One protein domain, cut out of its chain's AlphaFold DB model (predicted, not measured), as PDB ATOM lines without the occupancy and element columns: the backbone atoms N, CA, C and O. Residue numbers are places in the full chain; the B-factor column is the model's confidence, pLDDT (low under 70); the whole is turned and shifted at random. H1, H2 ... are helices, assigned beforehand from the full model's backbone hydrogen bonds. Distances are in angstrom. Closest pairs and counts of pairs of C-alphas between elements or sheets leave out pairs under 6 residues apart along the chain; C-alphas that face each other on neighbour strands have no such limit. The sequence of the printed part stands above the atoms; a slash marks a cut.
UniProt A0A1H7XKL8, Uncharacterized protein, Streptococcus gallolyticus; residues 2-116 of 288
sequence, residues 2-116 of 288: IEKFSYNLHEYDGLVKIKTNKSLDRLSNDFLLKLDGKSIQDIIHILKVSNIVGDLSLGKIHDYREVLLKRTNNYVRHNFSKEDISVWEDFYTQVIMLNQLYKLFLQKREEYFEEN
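This is residues 2 to 116 of the 288 residues of an uncharacterized protein of Streptococcus gallolyticus (UniProt A0A1H7XKL8). A single long helix, H5, makes the longest axis: H4 folds back along its first part as a helical hairpin, H3 sits beside its beginning, and residues 104 to 115 of H5 stick out from the body as an arm. On the side of H4 away from H5, the short helix H2 crosses H4 at a slant, and the brief H1 is near H2. The printed part has 115 residues with five named helices in the order H1, H2, H3, H4, H5 and no named strand, and its class is all helix. It is only just compact, close to loose, with a radius of gyration of the C-alphas of 16.0 A, and it spans 53 by 39 by 34 A.

H5, residues 82 to 115, runs 48.5 A from C-alpha 82 at (-3.295, -11.800, 26.539) to C-alpha 115 at (36.844, -11.200, -0.690). H4, residues 60 to 79, is 28.5 A long and begins with C-alpha 60 at (25.872, 3.360, 20.032). H3 is residues 40 to 49, 14.4 A long, and H2 is residues 24 to 32, 12.4 A long. H1, residues 13 to 16, is 5.7 A long.

H4 and H5 form a helical hairpin, two helices in succession that touch and run opposite ways, here at a shallow tilt of 21 degrees. H4 touches H5 with residues 73 to 77 alone, and H5 touches H4 with residues 85 to 92 alone; the closest C-alphas of the two helices are those of Arg 77 and Ile 85, 6.2 A apart. H3 touches H5 at residues 84 to 91 of H5 alone, the same way at a shallow tilt of 24 degrees; the closest C-alphas, of Ile 40 and Asp 84, are 6.2 A apart. H3 and H4 are close but not clearly touching, with the C-alphas of Ile 40 and Val 76 closest at 7.8 A. H2 touches H4 at a steep tilt of 44 degrees, the same way, with the C-alphas of Ser 28 and Leu 68 closest at 5.9 A. H1 and H2 are close but not clearly touching, the closest C-alphas being those of Leu 15 and Phe 31, 6.8 A apart. H2 and H5 are apart. In H2, H3, H4 and H5 every O i to N i+4 pair is within hydrogen-bond range; H1, with 4 residues, is too short for such a pair.

The two C-alphas farthest apart, of Gly 37 and Asn 116, are 53.0 A apart. Residues 104 to 116 stand free; without them the body spans 37 by 37 by 29 A. The printed part has no cut, the link from H4 to H5 is tight, and none is long. The mean pLDDT of the printed part is 77.5, and residues 2 to 22, 24 to 25 and 54 to 60 are under 70.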
ATOM      1  N   ILE A   2     -10.064  11.708   0.604       24.69
ATOM      2  CA  ILE A   2      -8.672  11.342   0.892       24.69
ATOM      3  C   ILE A   2      -8.501  11.709   2.362       24.69
ATOM      4  O   ILE A   2      -8.600  12.895   2.690       24.69
ATOM      5  N   GLU A   3      -8.370  10.721   3.244       24.92
ATOM      6  CA  GLU A   3      -8.059  10.989   4.645       24.92
ATOM      7  C   GLU A   3      -6.708  11.709   4.704       24.92
ATOM      8  O   GLU A   3      -5.686  11.232   4.211       24.92
ATOM      9  N   LYS A   4      -6.718  12.938   5.228       27.06
ATOM     10  CA  LYS A   4      -5.501  13.708   5.469       27.06
ATOM     11  C   LYS A   4      -4.860  13.176   6.744       27.06
ATOM     12  O   LYS A   4      -5.053  13.749   7.812       27.06
ATOM     13  N   PHE A   5      -4.096  12.097   6.637       36.44
ATOM     14  CA  PHE A   5      -3.214  11.686   7.721       36.44
ATOM     15  C   PHE A   5      -2.046  12.675   7.821       36.44
ATOM     16  O   PHE A   5      -1.157  12.699   6.970       36.44
ATOM     17  N   SER A   6      -2.048  13.533   8.846       39.09
ATOM     18  CA  SER A   6      -0.874  14.333   9.197       39.09
ATOM     19  C   SER A   6       0.015  13.523  10.141       39.09
ATOM     20  O   SER A   6      -0.144  13.592  11.358       39.09
ATOM     21  N   TYR A   7       0.941  12.738   9.596       47.12
ATOM     22  CA  TYR A   7       1.967  12.086  10.411       47.12
ATOM     23  C   TYR A   7       3.024  13.117  10.821       47.12
ATOM     24  O   TYR A   7       3.721  13.675   9.971       47.12
ATOM     25  N   ASN A   8       3.158  13.387  12.121       50.16
ATOM     26  CA  ASN A   8       4.242  14.218  12.637       50.16
ATOM     27  C   ASN A   8       5.481  13.348  12.898       50.16
ATOM     28  O   ASN A   8       5.643  12.776  13.973       50.16
ATOM     29  N   LEU A   9       6.377  13.278  11.908       47.62
ATOM     30  CA  LEU A   9       7.617  12.485  11.950       47.62
ATOM     31  C   LEU A   9       8.525  12.767  13.155       47.62
ATOM     32  O   LEU A   9       9.347  11.927  13.495       47.62
ATOM     33  N   HIS A  10       8.403  13.936  13.783       53.88
ATOM     34  CA  HIS A  10       9.286  14.360  14.868       53.88
ATOM     35  C   HIS A  10       8.597  14.376  16.234       53.88
ATOM     36  O   HIS A  10       9.213  14.799  17.214       53.88
ATOM     37  N   GLU A  11       7.343  13.920  16.317       58.12
ATOM     38  CA  GLU A  11       6.526  13.978  17.537       58.12
ATOM     39  C   GLU A  11       7.242  13.339  18.732       58.12
ATOM     40  O   GLU A  11       7.229  13.876  19.841       58.12
ATOM     41  N   TYR A  12       7.967  12.248  18.475       60.72
ATOM     42  CA  TYR A  12       8.637  11.466  19.506       60.72
ATOM     43  C   TYR A  12      10.163  11.415  19.361       60.72
ATOM     44  O   TYR A  12      10.826  10.741  20.148       60.72
ATOM     45  N   ASP A  13      10.761  12.196  18.455       59.47
ATOM     46  CA  ASP A  13      12.225  12.282  18.318       59.47
ATOM     47  C   ASP A  13      12.892  12.752  19.618       59.47
ATOM     48  O   ASP A  13      13.993  12.330  19.977       59.47
ATOM     49  N   GLY A  14      12.207  13.612  20.377       58.53
ATOM     50  CA  GLY A  14      12.650  14.043  21.702       58.53
ATOM     51  C   GLY A  14      12.688  12.920  22.749       58.53
ATOM     52  O   GLY A  14      13.388  13.068  23.754       58.53
ATOM     53  N   LEU A  15      11.971  11.811  22.532       59.88
ATOM     54  CA  LEU A  15      11.912  10.672  23.453       59.88
ATOM     55  C   LEU A  15      13.125   9.747  23.352       59.88
ATOM     56  O   LEU A  15      13.487   9.144  24.358       59.88
ATOM     57  N   VAL A  16      13.756   9.666  22.179       59.44
ATOM     58  CA  VAL A  16      14.790   8.658  21.857       59.44
ATOM     59  C   VAL A  16      16.180   9.285  21.703       59.44
ATOM     60  O   VAL A  16      17.173   8.606  21.446       59.44
ATOM     61  N   LYS A  17      16.298  10.603  21.907       64.25
ATOM     62  CA  LYS A  17      17.593  11.295  21.911       64.25
ATOM     63  C   LYS A  17      18.496  10.763  23.024       64.25
ATOM     64  O   LYS A  17      18.224  10.955  24.210       64.25
ATOM     65  N   ILE A  18      19.638  10.203  22.625       58.47
ATOM     66  CA  ILE A  18      20.743   9.915  23.538       58.47
ATOM     67  C   ILE A  18      21.275  11.249  24.058       58.47
ATOM     68  O   ILE A  18      21.890  12.024  23.328       58.47
ATOM     69  N   LYS A  19      21.026  11.533  25.337       59.47
ATOM     70  CA  LYS A  19      21.684  12.644  26.028       59.47
ATOM     71  C   LYS A  19      23.070  12.167  26.446       59.47
ATOM     72  O   LYS A  19      23.177  11.197  27.189       59.47
ATOM     73  N   THR A  20      24.106  12.869  25.998       54.38
ATOM     74  CA  THR A  20      25.534  12.518  26.134       54.38
ATOM     75  C   THR A  20      26.017  12.242  27.565       54.38
ATOM     76  O   THR A  20      27.065  11.628  27.726       54.38
ATOM     77  N   ASN A  21      25.244  12.613  28.595       55.81
ATOM     78  CA  ASN A  21      25.645  12.539  30.006       55.81
ATOM     79  C   ASN A  21      24.795  11.593  30.886       55.81
ATOM     80  O   ASN A  21      24.960  11.599  32.105       55.81
ATOM     81  N   LYS A  22      23.854  10.809  30.336       61.12
ATOM     82  CA  LYS A  22      23.035   9.862  31.127       61.12
ATOM     83  C   LYS A  22      23.393   8.409  30.801       61.12
ATOM     84  O   LYS A  22      23.645   8.082  29.647       61.12
ATOM     85  N   SER A  23      23.361   7.529  31.808       71.81
ATOM     86  CA  SER A  23      23.499   6.086  31.582       71.81
ATOM     87  C   SER A  23      22.322   5.542  30.762       71.81
ATOM     88  O   SER A  23      21.184   6.002  30.910       71.81
ATOM     89  N   LEU A  24      22.596   4.545  29.916       68.88
ATOM     90  CA  LEU A  24      21.601   3.880  29.060       68.88
ATOM     91  C   LEU A  24      20.422   3.322  29.877       68.88
ATOM     92  O   LEU A  24      19.270   3.417  29.450       68.88
ATOM     93  N   ASP A  25      20.687   2.830  31.089       69.12
ATOM     94  CA  ASP A  25      19.661   2.331  32.011       69.12
ATOM     95  C   ASP A  25      18.684   3.415  32.467       69.12
ATOM     96  O   ASP A  25      17.476   3.190  32.495       69.12
ATOM     97  N   ARG A  26      19.182   4.614  32.796       73.06
ATOM     98  CA  ARG A  26      18.317   5.735  33.192       73.06
ATOM     99  C   ARG A  26      17.493   6.233  32.014       73.06
ATOM    100  O   ARG A  26      16.305   6.481  32.170       73.06
ATOM    101  N   LEU A  27      18.109   6.350  30.837       72.00
ATOM    102  CA  LEU A  27      17.414   6.789  29.624       72.00
ATOM    103  C   LEU A  27      16.308   5.816  29.203       72.00
ATOM    104  O   LEU A  27      15.257   6.245  28.739       72.00
ATOM    105  N   SER A  28      16.533   4.514  29.359       74.44
ATOM    106  CA  SER A  28      15.522   3.508  29.039       74.44
ATOM    107  C   SER A  28      14.414   3.415  30.092       74.44
ATOM    108  O   SER A  28      13.262   3.229  29.719       74.44
ATOM    109  N   ASN A  29      14.706   3.639  31.377       80.88
ATOM    110  CA  ASN A  29      13.662   3.761  32.403       80.88
ATOM    111  C   ASN A  29      12.794   5.015  32.200       80.88
ATOM    112  O   ASN A  29      11.571   4.923  32.259       80.88
ATOM    113  N   ASP A  30      13.412   6.164  31.888       81.19
ATOM    114  CA  ASP A  30      12.702   7.407  31.540       81.19
ATOM    115  C   ASP A  30      11.767   7.202  30.331       81.19
ATOM    116  O   ASP A  30      10.726   7.849  30.234       81.19
ATOM    117  N   PHE A  31      12.143   6.325  29.393       83.25
ATOM    118  CA  PHE A  31      11.310   5.958  28.250       83.25
ATOM    119  C   PHE A  31      10.121   5.084  28.666       83.25
ATOM    120  O   PHE A  31       8.992   5.422  28.327       83.25
ATOM    121  N   LEU A  32      10.349   4.017  29.443       85.06
ATOM    122  CA  LEU A  32       9.275   3.128  29.908       85.06
ATOM    123  C   LEU A  32       8.209   3.872  30.723       85.06
ATOM    124  O   LEU A  32       7.024   3.627  30.532       85.06
ATOM    125  N   LEU A  33       8.609   4.835  31.562       85.19
ATOM    126  CA  LEU A  33       7.669   5.676  32.317       85.19
ATOM    127  C   LEU A  33       6.712   6.471  31.419       85.19
ATOM    128  O   LEU A  33       5.615   6.813  31.838       85.19
ATOM    129  N   LYS A  34       7.110   6.777  30.182       83.75
ATOM    130  CA  LYS A  34       6.261   7.497  29.222       83.75
ATOM    131  C   LYS A  34       5.301   6.585  28.462       83.75
ATOM    132  O   LYS A  34       4.419   7.097  27.775       83.75
ATOM    133  N   LEU A  35       5.489   5.269  28.564       86.69
ATOM    134  CA  LEU A  35       4.547   4.274  28.057       86.69
ATOM    135  C   LEU A  35       3.425   3.990  29.062       86.69
ATOM    136  O   LEU A  35       2.439   3.357  28.697       86.69
ATOM    137  N   ASP A  36       3.555   4.462  30.303       86.88
ATOM    138  CA  ASP A  36       2.549   4.234  31.329       86.88
ATOM    139  C   ASP A  36       1.200   4.865  30.950       86.88
ATOM    140  O   ASP A  36       1.130   5.991  30.445       86.88
ATOM    141  N   GLY A  37       0.124   4.102  31.138       84.06
ATOM    142  CA  GLY A  37      -1.231   4.479  30.725       84.06
ATOM    143  C   GLY A  37      -1.480   4.527  29.209       84.06
ATOM    144  O   GLY A  37      -2.531   5.019  28.795       84.06
ATOM    145  N   LYS A  38      -0.550   4.055  28.365       89.62
ATOM    146  CA  LYS A  38      -0.734   3.961  26.905       89.62
ATOM    147  C   LYS A  38      -1.370   2.635  26.494       89.62
ATOM    148  O   LYS A  38      -1.107   1.603  27.104       89.62
ATOM    149  N   SER A  39      -2.180   2.652  25.432       92.00
ATOM    150  CA  SER A  39      -2.679   1.414  24.824       92.00
ATOM    151  C   SER A  39      -1.568   0.693  24.053       92.00
ATOM    152  O   SER A  39      -0.553   1.297  23.695       92.00
ATOM    153  N   ILE A  40      -1.761  -0.591  23.728       92.38
ATOM    154  CA  ILE A  40      -0.760  -1.334  22.949       92.38
ATOM    155  C   ILE A  40      -0.523  -0.716  21.563       92.38
ATOM    156  O   ILE A  40       0.608  -0.668  21.080       92.38
ATOM    157  N   GLN A  41      -1.578  -0.173  20.952       88.50
ATOM    158  CA  GLN A  41      -1.499   0.505  19.660       88.50
ATOM    159  C   GLN A  41      -0.693   1.802  19.762       88.50
ATOM    160  O   GLN A  41       0.130   2.074  18.890       88.50
ATOM    161  N   ASP A  42      -0.859   2.558  20.851       86.81
ATOM    162  CA  ASP A  42      -0.061   3.761  21.104       86.81
ATOM    163  C   ASP A  42       1.422   3.414  21.270       86.81
ATOM    164  O   ASP A  42       2.281   4.094  20.713       86.81
ATOM    165  N   ILE A  43       1.742   2.338  22.001       90.00
ATOM    166  CA  ILE A  43       3.129   1.881  22.186       90.00
ATOM    167  C   ILE A  43       3.746   1.484  20.840       90.00
ATOM    168  O   ILE A  43       4.841   1.943  20.510       90.00
ATOM    169  N   ILE A  44       3.042   0.679  20.036       89.31
ATOM    170  CA  ILE A  44       3.483   0.292  18.685       89.31
ATOM    171  C   ILE A  44       3.707   1.533  17.818       89.31
ATOM    172  O   ILE A  44       4.738   1.647  17.150       89.31
ATOM    173  N   HIS A  45       2.768   2.480  17.849       82.81
ATOM    174  CA  HIS A  45       2.873   3.722  17.099       82.81
ATOM    175  C   HIS A  45       4.114   4.518  17.509       82.81
ATOM    176  O   HIS A  45       4.934   4.821  16.643       82.81
ATOM    177  N   ILE A  46       4.309   4.765  18.814       82.12
ATOM    178  CA  ILE A  46       5.475   5.470  19.372       82.12
ATOM    179  C   ILE A  46       6.773   4.824  18.891       82.12
ATOM    180  O   ILE A  46       7.676   5.527  18.443       82.12
ATOM    181  N   LEU A  47       6.886   3.494  18.942       85.31
ATOM    182  CA  LEU A  47       8.090   2.793  18.490       85.31
ATOM    183  C   LEU A  47       8.366   3.023  17.000       85.31
ATOM    184  O   LEU A  47       9.511   3.310  16.639       85.31
ATOM    185  N   LYS A  48       7.332   2.937  16.150       80.44
ATOM    186  CA  LYS A  48       7.438   3.141  14.696       80.44
ATOM    187  C   LYS A  48       7.889   4.559  14.344       80.44
ATOM    188  O   LYS A  48       8.831   4.724  13.574       80.44
ATOM    189  N   VAL A  49       7.264   5.580  14.924       74.69
ATOM    190  CA  VAL A  49       7.563   6.983  14.581       74.69
ATOM    191  C   VAL A  49       8.832   7.523  15.243       74.69
ATOM    192  O   VAL A  49       9.417   8.477  14.752       74.69
ATOM    193  N   SER A  50       9.296   6.911  16.334       72.50
ATOM    194  CA  SER A  50      10.492   7.358  17.065       72.50
ATOM    195  C   SER A  50      11.809   6.741  16.573       72.50
ATOM    196  O   SER A  50      12.859   6.903  17.203       72.50
ATOM    197  N   ASN A  51      11.769   6.026  15.442       70.31
ATOM    198  CA  ASN A  51      12.896   5.305  14.845       70.31
ATOM    199  C   ASN A  51      13.532   4.242  15.765       70.31
ATOM    200  O   ASN A  51      14.669   3.839  15.520       70.31
ATOM    201  N   ILE A  52      12.846   3.773  16.817       75.56
ATOM    202  CA  ILE A  52      13.333   2.631  17.615       75.56
ATOM    203  C   ILE A  52      13.280   1.349  16.779       75.56
ATOM    204  O   ILE A  52      14.154   0.495  16.904       75.56
ATOM    205  N   VAL A  53      12.275   1.236  15.905       73.88
ATOM    206  CA  VAL A  53      12.092   0.103  14.991       73.88
ATOM    207  C   VAL A  53      12.268   0.529  13.533       73.88
ATOM    208  O   VAL A  53      12.007   1.678  13.165       73.88
ATOM    209  N   GLY A  54      12.749  -0.397  12.702       63.62
ATOM    210  CA  GLY A  54      13.185  -0.092  11.337       63.62
ATOM    211  C   GLY A  54      14.377   0.865  11.314       63.62
ATOM    212  O   GLY A  54      14.423   1.793  10.507       63.62
ATOM    213  N   ASP A  55      15.288   0.721  12.276       67.12
ATOM    214  CA  ASP A  55      16.468   1.565  12.401       67.12
ATOM    215  C   ASP A  55      17.594   1.087  11.477       67.12
ATOM    216  O   ASP A  55      18.041  -0.051  11.575       67.12
ATOM    217  N   LEU A  56      18.090   1.989  10.629       61.38
ATOM    218  CA  LEU A  56      19.270   1.759   9.789       61.38
ATOM    219  C   LEU A  56      20.553   2.344  10.404       61.38
ATOM    220  O   LEU A  56      21.612   2.315   9.774       61.38
ATOM    221  N   SER A  57      20.470   2.931  11.602       62.16
ATOM    222  CA  SER A  57      21.622   3.506  12.292       62.16
ATOM    223  C   SER A  57      22.604   2.429  12.756       62.16
ATOM    224  O   SER A  57      22.244   1.268  12.939       62.16
ATOM    225  N   LEU A  58      23.864   2.832  12.930       60.53
ATOM    226  CA  LEU A  58      24.965   1.980  13.378       60.53
ATOM    227  C   LEU A  58      25.559   2.508  14.691       60.53
ATOM    228  O   LEU A  58      25.391   3.676  15.059       60.53
ATOM    229  N   GLY A  59      26.299   1.644  15.391       67.12
ATOM    230  CA  GLY A  59      27.024   1.988  16.614       67.12
ATOM    231  C   GLY A  59      26.110   2.246  17.817       67.12
ATOM    232  O   GLY A  59      25.031   1.678  17.935       67.12
ATOM    233  N   LYS A  60      26.521   3.151  18.717       67.19
ATOM    234  CA  LYS A  60      25.872   3.360  20.032       67.19
ATOM    235  C   LYS A  60      24.372   3.682  19.970       67.19
ATOM    236  O   LYS A  60      23.660   3.455  20.946       67.19
ATOM    237  N   ILE A  61      23.905   4.263  18.863       71.81
ATOM    238  CA  ILE A  61      22.485   4.581  18.664       71.81
ATOM    239  C   ILE A  61      21.677   3.304  18.424       71.81
ATOM    240  O   ILE A  61      20.622   3.143  19.037       71.81
ATOM    241  N   HIS A  62      22.207   2.394  17.607       74.69
ATOM    242  CA  HIS A  62      21.617   1.086  17.348       74.69
ATOM    243  C   HIS A  62      21.522   0.262  18.637       74.69
ATOM    244  O   HIS A  62      20.437  -0.181  19.009       74.69
ATOM    245  N   ASP A  63      22.628   0.161  19.385       76.81
ATOM    246  CA  ASP A  63      22.682  -0.600  20.642       76.81
ATOM    247  C   ASP A  63      21.649  -0.096  21.658       76.81
ATOM    248  O   ASP A  63      20.944  -0.872  22.305       76.81
ATOM    249  N   TYR A  64      21.518   1.228  21.785       77.81
ATOM    250  CA  TYR A  64      20.525   1.831  22.669       77.81
ATOM    251  C   TYR A  64      19.090   1.492  22.246       77.81
ATOM    252  O   TYR A  64      18.260   1.166  23.097       77.81
ATOM    253  N   ARG A  65      18.790   1.538  20.945       81.19
ATOM    254  CA  ARG A  65      17.456   1.219  20.418       81.19
ATOM    255  C   ARG A  65      17.115  -0.260  20.572       81.19
ATOM    256  O   ARG A  65      15.988  -0.565  20.954       81.19
ATOM    257  N   GLU A  66      18.078  -1.168  20.405       83.06
ATOM    258  CA  GLU A  66      17.876  -2.585  20.733       83.06
ATOM    259  C   GLU A  66      17.536  -2.791  22.215       83.06
ATOM    260  O   GLU A  66      16.642  -3.574  22.549       83.06
ATOM    261  N   VAL A  67      18.220  -2.080  23.121       85.50
ATOM    262  CA  VAL A  67      17.919  -2.135  24.560       85.50
ATOM    263  C   VAL A  67      16.509  -1.616  24.844       85.50
ATOM    264  O   VAL A  67      15.777  -2.247  25.612       85.50
ATOM    265  N   LEU A  68      16.100  -0.504  24.222       87.06
ATOM    266  CA  LEU A  68      14.740   0.029  24.351       87.06
ATOM    267  C   LEU A  68      13.692  -0.968  23.857       87.06
ATOM    268  O   LEU A  68      12.704  -1.202  24.553       87.06
ATOM    269  N   LEU A  69      13.920  -1.590  22.700       90.38
ATOM    270  CA  LEU A  69      13.016  -2.581  22.129       90.38
ATOM    271  C   LEU A  69      12.854  -3.794  23.060       90.38
ATOM    272  O   LEU A  69      11.730  -4.169  23.393       90.38
ATOM    273  N   LYS A  70      13.964  -4.355  23.565       90.62
ATOM    274  CA  LYS A  70      13.949  -5.483  24.518       90.62
ATOM    275  C   LYS A  70      13.234  -5.133  25.823       90.62
ATOM    276  O   LYS A  70      12.449  -5.926  26.340       90.62
ATOM    277  N   ARG A  71      13.485  -3.940  26.366       90.75
ATOM    278  CA  ARG A  71      12.818  -3.479  27.592       90.75
ATOM    279  C   ARG A  71      11.329  -3.241  27.389       90.75
ATOM    280  O   ARG A  71      10.549  -3.597  28.264       90.75
ATOM    281  N   THR A  72      10.942  -2.697  26.240       92.00
ATOM    282  CA  THR A  72       9.532  -2.493  25.895       92.00
ATOM    283  C   THR A  72       8.814  -3.829  25.742       92.00
ATOM    284  O   THR A  72       7.735  -3.991  26.296       92.00
ATOM    285  N   ASN A  73       9.450  -4.825  25.114       94.38
ATOM    286  CA  ASN A  73       8.919  -6.188  25.048       94.38
ATOM    287  C   ASN A  73       8.641  -6.769  26.440       94.38
ATOM    288  O   ASN A  73       7.557  -7.285  26.700       94.38
ATOM    289  N   ASN A  74       9.595  -6.632  27.365       93.31
ATOM    290  CA  ASN A  74       9.390  -7.078  28.740       93.31
ATOM    291  C   ASN A  74       8.252  -6.302  29.415       93.31
ATOM    292  O   ASN A  74       7.401  -6.917  30.043       93.31
ATOM    293  N   TYR A  75       8.208  -4.977  29.267       93.50
ATOM    294  CA  TYR A  75       7.138  -4.150  29.824       93.50
ATOM    295  C   TYR A  75       5.754  -4.586  29.322       93.50
ATOM    296  O   TYR A  75       4.864  -4.809  30.141       93.50
ATOM    297  N   VAL A  76       5.588  -4.793  28.012       94.12
ATOM    298  CA  VAL A  76       4.310  -5.219  27.426       94.12
ATOM    299  C   VAL A  76       3.883  -6.583  27.969       94.12
ATOM    300  O   VAL A  76       2.769  -6.721  28.469       94.12
ATOM    301  N   ARG A  77       4.793  -7.566  27.982       93.44
ATOM    302  CA  ARG A  77       4.504  -8.925  28.470       93.44
ATOM    303  C   ARG A  77       4.073  -8.993  29.941       93.44
ATOM    304  O   ARG A  77       3.421  -9.960  30.317       93.44
ATOM    305  N   HIS A  78       4.445  -8.012  30.767       93.19
ATOM    306  CA  HIS A  78       4.101  -7.995  32.196       93.19
ATOM    307  C   HIS A  78       2.864  -7.154  32.531       93.19
ATOM    308  O   HIS A  78       2.263  -7.386  33.575       93.19
ATOM    309  N   ASN A  79       2.504  -6.172  31.696       92.75
ATOM    310  CA  ASN A  79       1.500  -5.159  32.054       92.75
ATOM    311  C   ASN A  79       0.222  -5.204  31.204       92.75
ATOM    312  O   ASN A  79      -0.730  -4.498  31.528       92.75
ATOM    313  N   PHE A  80       0.177  -6.008  30.138       95.00
ATOM    314  CA  PHE A  80      -0.945  -6.035  29.195       95.00
ATOM    315  C   PHE A  80      -1.702  -7.368  29.192       95.00
ATOM    316  O   PHE A  80      -1.228  -8.388  29.696       95.00
ATOM    317  N   SER A  81      -2.916  -7.337  28.633       93.75
ATOM    318  CA  SER A  81      -3.792  -8.501  28.476       93.75
ATOM    319  C   SER A  81      -3.212  -9.533  27.497       93.75
ATOM    320  O   SER A  81      -2.306  -9.233  26.721       93.75
ATOM    321  N   LYS A  82      -3.742 -10.766  27.492       93.44
ATOM    322  CA  LYS A  82      -3.295 -11.800  26.539       93.44
ATOM    323  C   LYS A  82      -3.584 -11.399  25.092       93.44
ATOM    324  O   LYS A  82      -2.784 -11.697  24.209       93.44
ATOM    325  N   GLU A  83      -4.706 -10.727  24.869       93.06
ATOM    326  CA  GLU A  83      -5.123 -10.212  23.570       93.06
ATOM    327  C   GLU A  83      -4.121  -9.170  23.053       93.06
ATOM    328  O   GLU A  83      -3.621  -9.294  21.935       93.06
ATOM    329  N   ASP A  84      -3.751  -8.201  23.892       93.94
ATOM    330  CA  ASP A  84      -2.759  -7.176  23.548       93.94
ATOM    331  C   ASP A  84      -1.358  -7.768  23.344       93.94
ATOM    332  O   ASP A  84      -0.631  -7.355  22.440       93.94
ATOM    333  N   ILE A  85      -0.976  -8.765  24.152       94.94
ATOM    334  CA  ILE A  85       0.291  -9.486  23.986       94.94
ATOM    335  C   ILE A  85       0.332 -10.187  22.624       94.94
ATOM    336  O   ILE A  85       1.366 -10.146  21.968       94.94
ATOM    337  N   SER A  86      -0.767 -10.779  22.149       92.38
ATOM    338  CA  SER A  86      -0.800 -11.399  20.816       92.38
ATOM    339  C   SER A  86      -0.519 -10.379  19.708       92.38
ATOM    340  O   SER A  86       0.309 -10.629  18.837       92.38
ATOM    341  N   VAL A  87      -1.158  -9.206  19.774       92.12
ATOM    342  CA  VAL A  87      -0.925  -8.103  18.823       92.12
ATOM    343  C   VAL A  87       0.528  -7.622  18.881       92.12
ATOM    344  O   VAL A  87       1.140  -7.317  17.854       92.12
ATOM    345  N   TRP A  88       1.089  -7.550  20.087       95.00
ATOM    346  CA  TRP A  88       2.481  -7.186  20.294       95.00
ATOM    347  C   TRP A  88       3.455  -8.192  19.683       95.00
ATOM    348  O   TRP A  88       4.404  -7.769  19.032       95.00
ATOM    349  N   GLU A  89       3.244  -9.495  19.874       92.88
ATOM    350  CA  GLU A  89       4.140 -10.536  19.354       92.88
ATOM    351  C   GLU A  89       4.198 -10.531  17.822       92.88
ATOM    352  O   GLU A  89       5.289 -10.656  17.261       92.88
ATOM    353  N   ASP A  90       3.071 -10.296  17.143       89.62
ATOM    354  CA  ASP A  90       3.041 -10.143  15.683       89.62
ATOM    355  C   ASP A  90       3.913  -8.957  15.238       89.62
ATOM    356  O   ASP A  90       4.791  -9.091  14.380       89.62
ATOM    357  N   PHE A  91       3.725  -7.792  15.866       90.62
ATOM    358  CA  PHE A  91       4.537  -6.605  15.595       90.62
ATOM    359  C   PHE A  91       6.020  -6.843  15.909       90.62
ATOM    360  O   PHE A  91       6.888  -6.545  15.089       90.62
ATOM    361  N   TYR A  92       6.322  -7.386  17.086       91.75
ATOM    362  CA  TYR A  92       7.678  -7.614  17.572       91.75
ATOM    363  C   TYR A  92       8.442  -8.595  16.675       91.75
ATOM    364  O   TYR A  92       9.612  -8.365  16.362       91.75
ATOM    365  N   THR A  93       7.762  -9.631  16.180       89.00
ATOM    366  CA  THR A  93       8.315 -10.579  15.207       89.00
ATOM    367  C   THR A  93       8.699  -9.874  13.908       89.00
ATOM    368  O   THR A  93       9.842 -10.005  13.465       89.00
ATOM    369  N   GLN A  94       7.814  -9.044  13.340       87.06
ATOM    370  CA  GLN A  94       8.128  -8.265  12.133       87.06
ATOM    371  C   GLN A  94       9.352  -7.361  12.338       87.06
ATOM    372  O   GLN A  94      10.226  -7.301  11.473       87.06
ATOM    373  N   VAL A  95       9.465  -6.698  13.496       88.50
ATOM    374  CA  VAL A  95      10.635  -5.866  13.832       88.50
ATOM    375  C   VAL A  95      11.923  -6.691  13.838       88.50
ATOM    376  O   VAL A  95      12.926  -6.260  13.268       88.50
ATOM    377  N   ILE A  96      11.918  -7.867  14.474       86.94
ATOM    378  CA  ILE A  96      13.094  -8.749  14.526       86.94
ATOM    379  C   ILE A  96      13.517  -9.160  13.116       86.94
ATOM    380  O   ILE A  96      14.697  -9.056  12.784       86.94
ATOM    381  N   MET A  97      12.565  -9.580  12.285       83.81
ATOM    382  CA  MET A  97      12.824 -10.016  10.912       83.81
ATOM    383  C   MET A  97      13.422  -8.894  10.055       83.81
ATOM    384  O   MET A  97      14.396  -9.101   9.335       83.81
ATOM    385  N   LEU A  98      12.882  -7.681  10.172       83.75
ATOM    386  CA  LEU A  98      13.385  -6.496   9.479       83.75
ATOM    387  C   LEU A  98      14.798  -6.102   9.939       83.75
ATOM    388  O   LEU A  98      15.659  -5.789   9.115       83.75
ATOM    389  N   ASN A  99      15.072  -6.171  11.242       83.00
ATOM    390  CA  ASN A  99      16.413  -5.924  11.772       83.00
ATOM    391  C   ASN A  99      17.417  -6.985  11.288       83.00
ATOM    392  O   ASN A  99      18.559  -6.653  10.971       83.00
ATOM    393  N   GLN A 100      17.003  -8.252  11.206       81.75
ATOM    394  CA  GLN A 100      17.827  -9.334  10.660       81.75
ATOM    395  C   GLN A 100      18.127  -9.130   9.174       81.75
ATOM    396  O   GLN A 100      19.281  -9.274   8.782       81.75
ATOM    397  N   LEU A 101      17.139  -8.725   8.366       82.25
ATOM    398  CA  LEU A 101      17.339  -8.384   6.953       82.25
ATOM    399  C   LEU A 101      18.458  -7.350   6.782       82.25
ATOM    400  O   LEU A 101      19.356  -7.534   5.960       82.25
ATOM    401  N   TYR A 102      18.423  -6.276   7.574       81.56
ATOM    402  CA  TYR A 102      19.438  -5.231   7.490       81.56
ATOM    403  C   TYR A 102      20.824  -5.718   7.942       81.56
ATOM    404  O   TYR A 102      21.816  -5.439   7.271       81.56
ATOM    405  N   LYS A 103      20.903  -6.500   9.029       81.50
ATOM    406  CA  LYS A 103      22.171  -7.089   9.498       81.50
ATOM    407  C   LYS A 103      22.793  -8.027   8.462       81.50
ATOM    408  O   LYS A 103      23.980  -7.904   8.181       81.50
ATOM    409  N   LEU A 104      21.991  -8.904   7.859       82.69
ATOM    410  CA  LEU A 104      22.444  -9.816   6.804       82.69
ATOM    411  C   LEU A 104      22.935  -9.056   5.569       82.69
ATOM    412  O   LEU A 104      23.949  -9.424   4.982       82.69
ATOM    413  N   PHE A 105      22.251  -7.973   5.190       84.12
ATOM    414  CA  PHE A 105      22.707  -7.100   4.112       84.12
ATOM    415  C   PHE A 105      24.091  -6.499   4.403       84.12
ATOM    416  O   PHE A 105      24.960  -6.532   3.530       84.12
ATOM    417  N   LEU A 106      24.305  -5.970   5.614       80.69
ATOM    418  CA  LEU A 106      25.590  -5.386   6.006       80.69
ATOM    419  C   LEU A 106      26.707  -6.427   5.981       80.69
ATOM    420  O   LEU A 106      27.730  -6.186   5.348       80.69
ATOM    421  N   GLN A 107      26.468  -7.589   6.593       83.19
ATOM    422  CA  GLN A 107      27.426  -8.689   6.626       83.19
ATOM    423  C   GLN A 107      27.807  -9.132   5.210       83.19
ATOM    424  O   GLN A 107      28.981  -9.134   4.861       83.19
ATOM    425  N   LYS A 108      26.817  -9.400   4.349       83.38
ATOM    426  CA  LYS A 108      27.061  -9.832   2.967       83.38
ATOM    427  C   LYS A 108      27.824  -8.786   2.154       83.38
ATOM    428  O   LYS A 108      28.642  -9.130   1.305       83.38
ATOM    429  N   ARG A 109      27.544  -7.500   2.386       83.38
ATOM    430  CA  ARG A 109      28.282  -6.401   1.757       83.38
ATOM    431  C   ARG A 109      29.741  -6.397   2.210       83.38
ATOM    432  O   ARG A 109      30.620  -6.242   1.371       83.38
ATOM    433  N   GLU A 110      29.992  -6.510   3.509       83.50
ATOM    434  CA  GLU A 110      31.346  -6.523   4.071       83.50
ATOM    435  C   GLU A 110      32.141  -7.730   3.569       83.50
ATOM    436  O   GLU A 110      33.190  -7.530   2.960       83.50
ATOM    437  N   GLU A 111      31.586  -8.938   3.682       86.38
ATOM    438  CA  GLU A 111      32.178 -10.182   3.165       86.38
ATOM    439  C   GLU A 111      32.528 -10.060   1.675       86.38
ATOM    440  O   GLU A 111      33.650 -10.355   1.267       86.38
ATOM    441  N   TYR A 112      31.610  -9.524   0.860       87.81
ATOM    442  CA  TYR A 112      31.864  -9.326  -0.565       87.81
ATOM    443  C   TYR A 112      33.089  -8.444  -0.832       87.81
ATOM    444  O   TYR A 112      33.905  -8.779  -1.692       87.81
ATOM    445  N   PHE A 113      33.232  -7.320  -0.125       85.12
ATOM    446  CA  PHE A 113      34.348  -6.390  -0.340       85.12
ATOM    447  C   PHE A 113      35.650  -6.825   0.344       85.12
ATOM    448  O   PHE A 113      36.722  -6.399  -0.090       85.12
ATOM    449  N   GLU A 114      35.583  -7.686   1.359       86.06
ATOM    450  CA  GLU A 114      36.754  -8.365   1.922       86.06
ATOM    451  C   GLU A 114      37.308  -9.426   0.962       86.06
ATOM    452  O   GLU A 114      38.521  -9.510   0.769       86.06
ATOM    453  N   GLU A 115      36.440 -10.196   0.304       89.00
ATOM    454  CA  GLU A 115      36.844 -11.200  -0.690       89.00
ATOM    455  C   GLU A 115      37.278 -10.566  -2.022       89.00
ATOM    456  O   GLU A 115      38.196 -11.042  -2.703       89.00
ATOM    457  N   ASN A 116      36.643  -9.454  -2.400       85.56
ATOM    458  CA  ASN A 116      36.896  -8.743  -3.648       85.56
ATOM    459  C   ASN A 116      37.699  -7.465  -3.399       85.56
ATOM    460  O   ASN A 116      37.229  -6.349  -3.600       85.56
TER     461      ASN A 116